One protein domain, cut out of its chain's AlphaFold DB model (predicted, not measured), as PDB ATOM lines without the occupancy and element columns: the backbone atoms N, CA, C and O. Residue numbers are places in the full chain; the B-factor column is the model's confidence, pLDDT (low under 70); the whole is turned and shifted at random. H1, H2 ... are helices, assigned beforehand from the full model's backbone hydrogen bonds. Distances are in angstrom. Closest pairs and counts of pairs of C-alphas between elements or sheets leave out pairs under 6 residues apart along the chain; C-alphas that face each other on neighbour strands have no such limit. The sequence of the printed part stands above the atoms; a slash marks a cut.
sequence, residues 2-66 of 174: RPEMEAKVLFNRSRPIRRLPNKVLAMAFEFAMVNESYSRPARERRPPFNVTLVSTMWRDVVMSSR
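Overview. This is residues 2 to 66 of the 174 residues of an uncharacterized protein of Botryobasidium botryosum FD-172 SS1 (UniProt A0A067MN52). A small helical body, in which H5 crosses the first part of H3 nearly at right angles and the short H4 packs on H5, has a helical arm sticking out at one end of the long axis and a free loop at the other. The arm is residues 2 to 16, of which 3 to 14 belong to H1, and the loop is residues 34 to 45, within the link from H3 to H4. The printed part has 65 residues with five named helices, in the order H1, H2, H3, H4, H5, and no named strand; its class is all helix. The whole is loose, with a radius of gyration of the C-alphas of 14.1 A, and elongated, spanning 43 by 25 by 19 A. The arm and the loop make much of that length: the body without them has 38 residues and spans 24 by 19 by 16 A.

Along the chain. H3 is residues 22 to 33, 12 residues and 16.8 A from first to last C-alpha; it begins at C-alpha 22 at (33.099, 3.858, -40.170). H1, residues 3 to 14, also has 12 residues and measures 17.3 A, from C-alpha 3 at (56.129, -11.309, -52.344) to C-alpha 14 at (40.660, -3.629, -52.966). Between these two along the chain is H2, residues 16 to 19, only 5.4 A from first to last C-alpha. After H3 comes H4, residues 49 to 52, which measures 5.3 A. The last helix is H5, residues 56 to 64, 12.2 A long, ending at C-alpha 64 at (34.912, 4.270, -30.955).

Arrangement. H3 touches H5, with residues 22 to 26 of H3 alone. The closest C-alphas of the two are those of Asn 22 and Val 61, 6.0 A apart. Their lines stand about perpendicular, at 77 degrees. H5 also touches H4, and there the closest C-alphas, those of Thr 52 and Arg 59, are 4.1 A apart. H3 and H4 are close but not clearly touching, with the C-alphas of Phe 29 and Val 51 closest at 7.7 A. H2 touches no helix: it is only just apart from H5, with closest C-alphas 8.3 A apart, and only just apart from H3, at 8.4 A. H1 and H2 meet only through their link. H1 is apart from H3, H4 and H5, and H2 is apart from H4. In H1, H3 and H5 every O i to N i+4 pair is within hydrogen-bond range. H2 and H4, with four residues each, are too short for such a pair, and in each the one O i to N i+3 pair is within range.

Size, cuts and confidence. The two C-alphas farthest apart are those of Arg 2 and Ser 37, 44.4 A, and the first and last printed C-alphas, those of Arg 2 and Arg 66, are 38.8 A apart. The printed part runs from residue 2 to residue 66 of a chain of 174 residues and has no cut. The links from H1 to H2, from H2 to H3 and from H4 to H5 are tight, with 1, 2 and 3 residues. The link from H3 to H4 is long: its 15 residues, 34 to 48, have C-alphas 9 to 21 A from the mean of the C-alphas. The mean pLDDT of the printed part is 82.1; the model's confidence is low, under 70, at 11 residues, namely 34 to 44. H5 has a mean pLDDT of 93 and H1 one of 78.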
ATOM      1  N   ARG A   2      58.377 -10.975 -48.057       77.12
ATOM      2  CA  ARG A   2      57.951 -12.076 -48.953       77.12
ATOM      3  C   ARG A   2      56.905 -11.567 -49.979       77.12
ATOM      4  O   ARG A   2      55.930 -10.974 -49.523       77.12
ATOM      5  N   PRO A   3      57.038 -11.825 -51.298       77.31
ATOM      6  CA  PRO A   3      56.129 -11.309 -52.344       77.31
ATOM      7  C   PRO A   3      54.641 -11.624 -52.112       77.31
ATOM      8  O   PRO A   3      53.753 -10.827 -52.407       77.31
ATOM      9  N   GLU A   4      54.349 -12.771 -51.498       77.50
ATOM     10  CA  GLU A   4      52.988 -13.190 -51.139       77.50
ATOM     11  C   GLU A   4      52.295 -12.242 -50.147       77.50
ATOM     12  O   GLU A   4      51.066 -12.141 -50.117       77.50
ATOM     13  N   MET A   5      53.070 -11.546 -49.314       78.06
ATOM     14  CA  MET A   5      52.543 -10.626 -48.311       78.06
ATOM     15  C   MET A   5      52.038  -9.334 -48.963       78.06
ATOM     16  O   MET A   5      51.002  -8.807 -48.561       78.06
ATOM     17  N   GLU A   6      52.710  -8.869 -50.018       78.38
ATOM     18  CA  GLU A   6      52.317  -7.679 -50.782       78.38
ATOM     19  C   GLU A   6      51.033  -7.925 -51.582       78.38
ATOM     20  O   GLU A   6      50.102  -7.118 -51.518       78.38
ATOM     21  N   ALA A   7      50.918  -9.090 -52.232       79.38
ATOM     22  CA  ALA A   7      49.702  -9.490 -52.941       79.38
ATOM     23  C   ALA A   7      48.479  -9.555 -52.003       79.38
ATOM     24  O   ALA A   7      47.406  -9.042 -52.330       79.38
ATOM     25  N   LYS A   8      48.646 -10.105 -50.789       76.75
ATOM     26  CA  LYS A   8      47.587 -10.145 -49.763       76.75
ATOM     27  C   LYS A   8      47.189  -8.751 -49.278       76.75
ATOM     28  O   LYS A   8      46.003  -8.487 -49.079       76.75
ATOM     29  N   VAL A   9      48.146  -7.839 -49.100       79.62
ATOM     30  CA  VAL A   9      47.860  -6.455 -48.690       79.62
ATOM     31  C   VAL A   9      47.066  -5.715 -49.765       79.62
ATOM     32  O   VAL A   9      46.067  -5.071 -49.431       79.62
ATOM     33  N   LEU A  10      47.459  -5.834 -51.036       80.31
ATOM     34  CA  LEU A  10      46.761  -5.209 -52.164       80.31
ATOM     35  C   LEU A  10      45.346  -5.767 -52.336       80.31
ATOM     36  O   LEU A  10      44.392  -4.992 -52.415       80.31
ATOM     37  N   PHE A  11      45.191  -7.092 -52.283       78.12
ATOM     38  CA  PHE A  11      43.883  -7.741 -52.343       78.12
ATOM     39  C   PHE A  11      42.969  -7.302 -51.195       78.12
ATOM     40  O   PHE A  11      41.800  -6.991 -51.393       78.12
ATOM     41  N   ASN A  12      43.503  -7.197 -49.979       75.25
ATOM     42  CA  ASN A  12      42.719  -6.724 -48.845       75.25
ATOM     43  C   ASN A  12      42.342  -5.239 -48.976       75.25
ATOM     44  O   ASN A  12      41.288  -4.842 -48.488       75.25
ATOM     45  N   ARG A  13      43.177  -4.405 -49.616       76.44
ATOM     46  CA  ARG A  13      42.884  -2.983 -49.889       76.44
ATOM     47  C   ARG A  13      41.817  -2.789 -50.967       76.44
ATOM     48  O   ARG A  13      41.090  -1.804 -50.895       76.44
ATOM     49  N   SER A  14      41.688  -3.710 -51.920       79.81
ATOM     50  CA  SER A  14      40.660  -3.629 -52.966       79.81
ATOM     51  C   SER A  14      39.286  -4.144 -52.526       79.81
ATOM     52  O   SER A  14      38.308  -3.933 -53.245       79.81
ATOM     53  N   ARG A  15      39.170  -4.768 -51.342       82.06
ATOM     54  CA  ARG A  15      37.883  -5.274 -50.849       82.06
ATOM     55  C   ARG A  15      36.886  -4.137 -50.570       82.06
ATOM     56  O   ARG A  15      37.248  -3.181 -49.877       82.06
ATOM     57  N   PRO A  16      35.613  -4.271 -50.995       82.31
ATOM     58  CA  PRO A  16      34.576  -3.254 -50.791       82.31
ATOM     59  C   PRO A  16      34.409  -2.815 -49.333       82.31
ATOM     60  O   PRO A  16      34.152  -1.649 -49.060       82.31
ATOM     61  N   ILE A  17      34.634  -3.729 -48.387       82.88
ATOM     62  CA  ILE A  17      34.431  -3.483 -46.956       82.88
ATOM     63  C   ILE A  17      35.328  -2.381 -46.384       82.88
ATOM     64  O   ILE A  17      34.938  -1.704 -45.440       82.88
ATOM     65  N   ARG A  18      36.508  -2.155 -46.979       80.94
ATOM     66  CA  ARG A  18      37.417  -1.072 -46.574       80.94
ATOM     67  C   ARG A  18      37.010   0.297 -47.114       80.94
ATOM     68  O   ARG A  18      37.589   1.296 -46.705       80.94
ATOM     69  N   ARG A  19      36.049   0.346 -48.038       86.19
ATOM     70  CA  ARG A  19      35.496   1.590 -48.592       86.19
ATOM     71  C   ARG A  19      34.248   2.054 -47.845       86.19
ATOM     72  O   ARG A  19      33.755   3.142 -48.121       86.19
ATOM     73  N   LEU A  20      33.727   1.238 -46.927       91.69
ATOM     74  CA  LEU A  20      32.572   1.613 -46.127       91.69
ATOM     75  C   LEU A  20      32.975   2.675 -45.094       91.69
ATOM     76  O   LEU A  20      33.978   2.491 -44.400       91.69
ATOM     77  N   PRO A  21      32.198   3.762 -44.949       93.81
ATOM     78  CA  PRO A  21      32.390   4.701 -43.855       93.81
ATOM     79  C   PRO A  21      32.295   3.993 -42.500       93.81
ATOM     80  O   PRO A  21      31.445   3.122 -42.312       93.81
ATOM     81  N   ASN A  22      33.093   4.431 -41.523       93.50
ATOM     82  CA  ASN A  22      33.099   3.858 -40.170       93.50
ATOM     83  C   ASN A  22      31.700   3.804 -39.535       93.50
ATOM     84  O   ASN A  22      31.372   2.834 -38.862       93.50
ATOM     85  N   LYS A  23      30.846   4.802 -39.807       93.25
ATOM     86  CA  LYS A  23      29.450   4.826 -39.346       93.25
ATOM     87  C   LYS A  23      28.627   3.653 -39.893       93.25
ATOM     88  O   LYS A  23      27.825   3.085 -39.167       93.25
ATOM     89  N   VAL A  24      28.830   3.279 -41.159       95.00
ATOM     90  CA  VAL A  24      28.120   2.152 -41.788       95.00
ATOM     91  C   VAL A  24      28.577   0.828 -41.187       95.00
ATOM     92  O   VAL A  24      27.747  -0.032 -40.911       95.00
ATOM     93  N   LEU A  25      29.879   0.687 -40.919       94.06
ATOM     94  CA  LEU A  25      30.411  -0.481 -40.214       94.06
ATOM     95  C   LEU A  25      29.866  -0.583 -38.784       94.06
ATOM     96  O   LEU A  25      29.437  -1.659 -38.388       94.06
ATOM     97  N   ALA A  26      29.822   0.528 -38.042       92.88
ATOM     98  CA  ALA A  26      29.259   0.557 -36.693       92.88
ATOM     99  C   ALA A  26      27.788   0.109 -36.680       92.88
ATOM    100  O   ALA A  26      27.450  -0.796 -35.925       92.88
ATOM    101  N   MET A  27      26.954   0.648 -37.580       92.56
ATOM    102  CA  MET A  27      25.554   0.220 -37.716       92.56
ATOM    103  C   MET A  27      25.448  -1.273 -38.052       92.56
ATOM    104  O   MET A  27      24.647  -1.980 -37.456       92.56
ATOM    105  N   ALA A  28      26.277  -1.782 -38.970       92.38
ATOM    106  CA  ALA A  28      26.278  -3.206 -39.301       92.38
ATOM    107  C   ALA A  28      26.632  -4.091 -38.089       92.38
ATOM    108  O   ALA A  28      26.041  -5.153 -37.914       92.38
ATOM    109  N   PHE A  29      27.571  -3.653 -37.242       91.62
ATOM    110  CA  PHE A  29      27.920  -4.363 -36.010       91.62
ATOM    111  C   PHE A  29      26.794  -4.307 -34.975       91.62
ATOM    112  O   PHE A  29      26.546  -5.314 -34.320       91.62
ATOM    113  N   GLU A  30      26.088  -3.180 -34.857       88.69
ATOM    114  CA  GLU A  30      24.923  -3.043 -33.973       88.69
ATOM    115  C   GLU A  30      23.795  -3.988 -34.402       88.69
ATOM    116  O   GLU A  30      23.282  -4.744 -33.584       88.69
ATOM    117  N   PHE A  31      23.477  -4.040 -35.699       86.81
ATOM    118  CA  PHE A  31      22.493  -4.992 -36.228       86.81
ATOM    119  C   PHE A  31      22.889  -6.453 -35.994       86.81
ATOM    120  O   PHE A  31      22.022  -7.309 -35.831       86.81
ATOM    121  N   ALA A  32      24.190  -6.748 -35.952       84.44
ATOM    122  CA  ALA A  32      24.677  -8.079 -35.613       84.44
ATOM    123  C   ALA A  32      24.539  -8.417 -34.113       84.44
ATOM    124  O   ALA A  32      24.609  -9.597 -33.775       84.44
ATOM    125  N   MET A  33      24.348  -7.428 -33.225       78.12
ATOM    126  CA  MET A  33      24.115  -7.645 -31.788       78.12
ATOM    127  C   MET A  33      22.651  -7.956 -31.458       78.12
ATOM    128  O   MET A  33      22.407  -8.840 -30.649       78.12
ATOM    129  N   VAL A  34      21.697  -7.271 -32.098       67.75
ATOM    130  CA  VAL A  34      20.255  -7.286 -31.742       67.75
ATOM    131  C   VAL A  34      19.545  -8.611 -32.076       67.75
ATOM    132  O   VAL A  34      18.389  -8.821 -31.730       67.75
ATOM    133  N   ASN A  35      20.204  -9.541 -32.766       63.31
ATOM    134  CA  ASN A  35      19.539 -10.733 -33.287       63.31
ATOM    135  C   ASN A  35      19.486 -11.871 -32.245       63.31
ATOM    136  O   ASN A  35      20.301 -12.795 -32.261       63.31
ATOM    137  N   GLU A  36      18.496 -11.804 -31.352       57.94
ATOM    138  CA  GLU A  36      18.151 -12.833 -30.350       57.94
ATOM    139  C   GLU A  36      17.696 -14.165 -30.966       57.94
ATOM    140  O   GLU A  36      17.716 -15.205 -30.310       57.94
ATOM    141  N   SER A  37      17.319 -14.158 -32.247       55.19
ATOM    142  CA  SER A  37      16.712 -15.299 -32.941       55.19
ATOM    143  C   SER A  37      17.677 -16.450 -33.259       55.19
ATOM    144  O   SER A  37      17.255 -17.465 -33.812       55.19
ATOM    145  N   TYR A  38      18.967 -16.321 -32.937       56.72
ATOM    146  CA  TYR A  38      19.956 -17.380 -33.132       56.72
ATOM    147  C   TYR A  38      20.383 -17.975 -31.794       56.72
ATOM    148  O   TYR A  38      20.678 -17.240 -30.852       56.72
ATOM    149  N   SER A  39      20.486 -19.310 -31.736       60.28
ATOM    150  CA  SER A  39      21.064 -20.049 -30.608       60.28
ATOM    151  C   SER A  39      22.341 -19.351 -30.143       60.28
ATOM    152  O   SER A  39      23.319 -19.309 -30.895       60.28
ATOM    153  N   ARG A  40      22.296 -18.741 -28.948       59.16
ATOM    154  CA  ARG A  40      23.319 -17.805 -28.461       59.16
ATOM    155  C   ARG A  40      24.710 -18.454 -28.592       59.16
ATOM    156  O   ARG A  40      24.978 -19.432 -27.893       59.16
ATOM    157  N   PRO A  41      25.595 -17.991 -29.501       59.97
ATOM    158  CA  PRO A  41      26.926 -18.571 -29.622       59.97
ATOM    159  C   PRO A  41      27.748 -18.243 -28.365       59.97
ATOM    160  O   PRO A  41      27.436 -17.288 -27.657       59.97
ATOM    161  N   ALA A  42      28.799 -19.028 -28.095       63.75
ATOM    162  CA  ALA A  42      29.695 -18.824 -26.948       63.75
ATOM    163  C   ALA A  42      30.119 -17.348 -26.790       63.75
ATOM    164  O   ALA A  42      30.300 -16.660 -27.794       63.75
ATOM    165  N   ARG A  43      30.319 -16.890 -25.543       64.25
ATOM    166  CA  ARG A  43      30.585 -15.485 -25.153       64.25
ATOM    167  C   ARG A  43      31.580 -14.758 -26.078       64.25
ATOM    168  O   ARG A  43      31.334 -13.645 -26.529       64.25
ATOM    169  N   GLU A  44      32.666 -15.433 -26.447       66.12
ATOM    170  CA  GLU A  44      33.754 -14.906 -27.292       66.12
ATOM    171  C   GLU A  44      33.372 -14.699 -28.769       66.12
ATOM    172  O   GLU A  44      34.063 -14.008 -29.519       66.12
ATOM    173  N   ARG A  45      32.269 -15.304 -29.216       71.44
ATOM    174  CA  ARG A  45      31.786 -15.266 -30.602       71.44
ATOM    175  C   ARG A  45      30.773 -14.154 -30.853       71.44
ATOM    176  O   ARG A  45      30.229 -14.104 -31.955       71.44
ATOM    177  N   ARG A  46      30.536 -13.268 -29.881       75.50
ATOM    178  CA  ARG A  46      29.612 -12.134 -29.997       75.50
ATOM    179  C   ARG A  46      30.347 -10.796 -30.129       75.50
ATOM    180  O   ARG A  46      31.463 -10.655 -29.612       75.50
ATOM    181  N   PRO A  47      29.755  -9.806 -30.821       81.38
ATOM    182  CA  PRO A  47      30.239  -8.436 -30.744       81.38
ATOM    183  C   PRO A  47      30.126  -7.917 -29.298       81.38
ATOM    184  O   PRO A  47      29.240  -8.357 -28.568       81.38
ATOM    185  N   PRO A  48      31.007  -7.000 -28.866       87.44
ATOM    186  CA  PRO A  48      32.079  -6.387 -29.651       87.44
ATOM    187  C   PRO A  48      33.312  -7.287 -29.874       87.44
ATOM    188  O   PRO A  48      34.103  -7.016 -30.779       87.44
ATOM    189  N   PHE A  49      33.493  -8.359 -29.099       86.81
ATOM    190  CA  PHE A  49      34.755  -9.109 -29.034       86.81
ATOM    191  C   PHE A  49      35.147  -9.766 -30.354       86.81
ATOM    192  O   PHE A  49      36.232  -9.489 -30.870       86.81
ATOM    193  N   ASN A  50      34.260 -10.553 -30.960       87.19
ATOM    194  CA  ASN A  50      34.559 -11.229 -32.226       87.19
ATOM    195  C   ASN A  50      34.934 -10.232 -33.348       87.19
ATOM    196  O   ASN A  50      35.841 -10.492 -34.137       87.19
ATOM    197  N   VAL A  51      34.305  -9.051 -33.373       90.94
ATOM    198  CA  VAL A  51      34.538  -7.986 -34.355       90.94
ATOM    199  C   VAL A  51      35.921  -7.355 -34.161       90.94
ATOM    200  O   VAL A  51      36.626  -7.091 -35.140       90.94
ATOM    201  N   THR A  52      36.368  -7.172 -32.912       91.69
ATOM    202  CA  THR A  52      37.699  -6.603 -32.607       91.69
ATOM    203  C   THR A  52      38.876  -7.487 -33.034       91.69
ATOM    204  O   THR A  52      40.012  -6.999 -33.136       91.69
ATOM    205  N   LEU A  53      38.622  -8.771 -33.304       90.94
ATOM    206  CA  LEU A  53      39.624  -9.744 -33.741       90.94
ATOM    207  C   LEU A  53      39.779  -9.808 -35.271       90.94
ATOM    208  O   LEU A  53      40.769 -10.351 -35.755       90.94
ATOM    209  N   VAL A  54      38.859  -9.217 -36.043       90.50
ATOM    210  CA  VAL A  54      38.864  -9.312 -37.517       90.50
ATOM    211  C   VAL A  54      39.968  -8.465 -38.154       90.50
ATOM    212  O   VAL A  54      40.690  -8.923 -39.038       90.50
ATOM    213  N   SER A  55      40.086  -7.194 -37.759       90.69
ATOM    214  CA  SER A  55      41.115  -6.281 -38.272       90.69
ATOM    215  C   SER A  55      41.308  -5.075 -37.353       90.69
ATOM    216  O   SER A  55      40.439  -4.767 -36.540       90.69
ATOM    217  N   THR A  56      42.418  -4.350 -37.519       91.44
ATOM    218  CA  THR A  56      42.669  -3.092 -36.795       91.44
ATOM    219  C   THR A  56      41.579  -2.057 -37.064       91.44
ATOM    220  O   THR A  56      41.007  -1.530 -36.123       91.44
ATOM    221  N   MET A  57      41.191  -1.868 -38.330       92.94
ATOM    222  CA  MET A  57      40.101  -0.961 -38.713       92.94
ATOM    223  C   MET A  57      38.789  -1.302 -37.992       92.94
ATOM    224  O   MET A  57      38.096  -0.416 -37.508       92.94
ATOM    225  N   TRP A  58      38.442  -2.588 -37.916       94.75
ATOM    226  CA  TRP A  58      37.212  -3.034 -37.257       94.75
ATOM    227  C   TRP A  58      37.268  -2.798 -35.756       94.75
ATOM    228  O   TRP A  58      36.318  -2.277 -35.182       94.75
ATOM    229  N   ARG A  59      38.406  -3.112 -35.136       94.88
ATOM    230  CA  ARG A  59      38.652  -2.803 -33.732       94.88
ATOM    231  C   ARG A  59      38.510  -1.312 -33.454       94.88
ATOM    232  O   ARG A  59      37.826  -0.965 -32.505       94.88
ATOM    233  N   ASP A  60      39.085  -0.447 -34.280       94.38
ATOM    234  CA  ASP A  60      39.016   1.006 -34.087       94.38
ATOM    235  C   ASP A  60      37.569   1.517 -34.181       94.38
ATOM    236  O   ASP A  60      37.130   2.334 -33.366       94.38
ATOM    237  N   VAL A  61      36.785   0.987 -35.127       94.19
ATOM    238  CA  VAL A  61      35.345   1.277 -35.237       94.19
ATOM    239  C   VAL A  61      34.592   0.804 -33.993       94.19
ATOM    240  O   VAL A  61      33.817   1.562 -33.420       94.19
ATOM    241  N   VAL A  62      34.851  -0.415 -33.525       93.12
ATOM    242  CA  VAL A  62      34.195  -0.963 -32.331       93.12
ATOM    243  C   VAL A  62      34.567  -0.192 -31.067       93.12
ATOM    244  O   VAL A  62      33.708   0.106 -30.246       93.12
ATOM    245  N   MET A  63      35.840   0.163 -30.904       91.75
ATOM    246  CA  MET A  63      36.334   0.900 -29.741       91.75
ATOM    247  C   MET A  63      35.796   2.334 -29.689       91.75
ATOM    248  O   MET A  63      35.679   2.895 -28.599       91.75
ATOM    249  N   SER A  64      35.479   2.921 -30.847       91.94
ATOM    250  CA  SER A  64      34.912   4.270 -30.955       91.94
ATOM    251  C   SER A  64      33.382   4.307 -30.919       91.94
ATOM    252  O   SER A  64      32.816   5.352 -30.588       91.94
ATOM    253  N   SER A  65      32.706   3.192 -31.213       91.50
ATOM    254  CA  SER A  65      31.245   3.103 -31.181       91.50
ATOM    255  C   SER A  65      30.735   2.847 -29.766       91.50
ATOM    256  O   SER A  65      31.011   1.803 -29.193       91.50
ATOM    257  N   ARG A  66      29.982   3.783 -29.184       89.94
ATOM    258  CA  ARG A  66      29.502   3.686 -27.789       89.94
ATOM    259  C   ARG A  66      28.358   2.688 -27.612       89.94
ATOM    260  O   ARG A  66      28.270   2.038 -26.581       89.94
TER     261      ARG A  66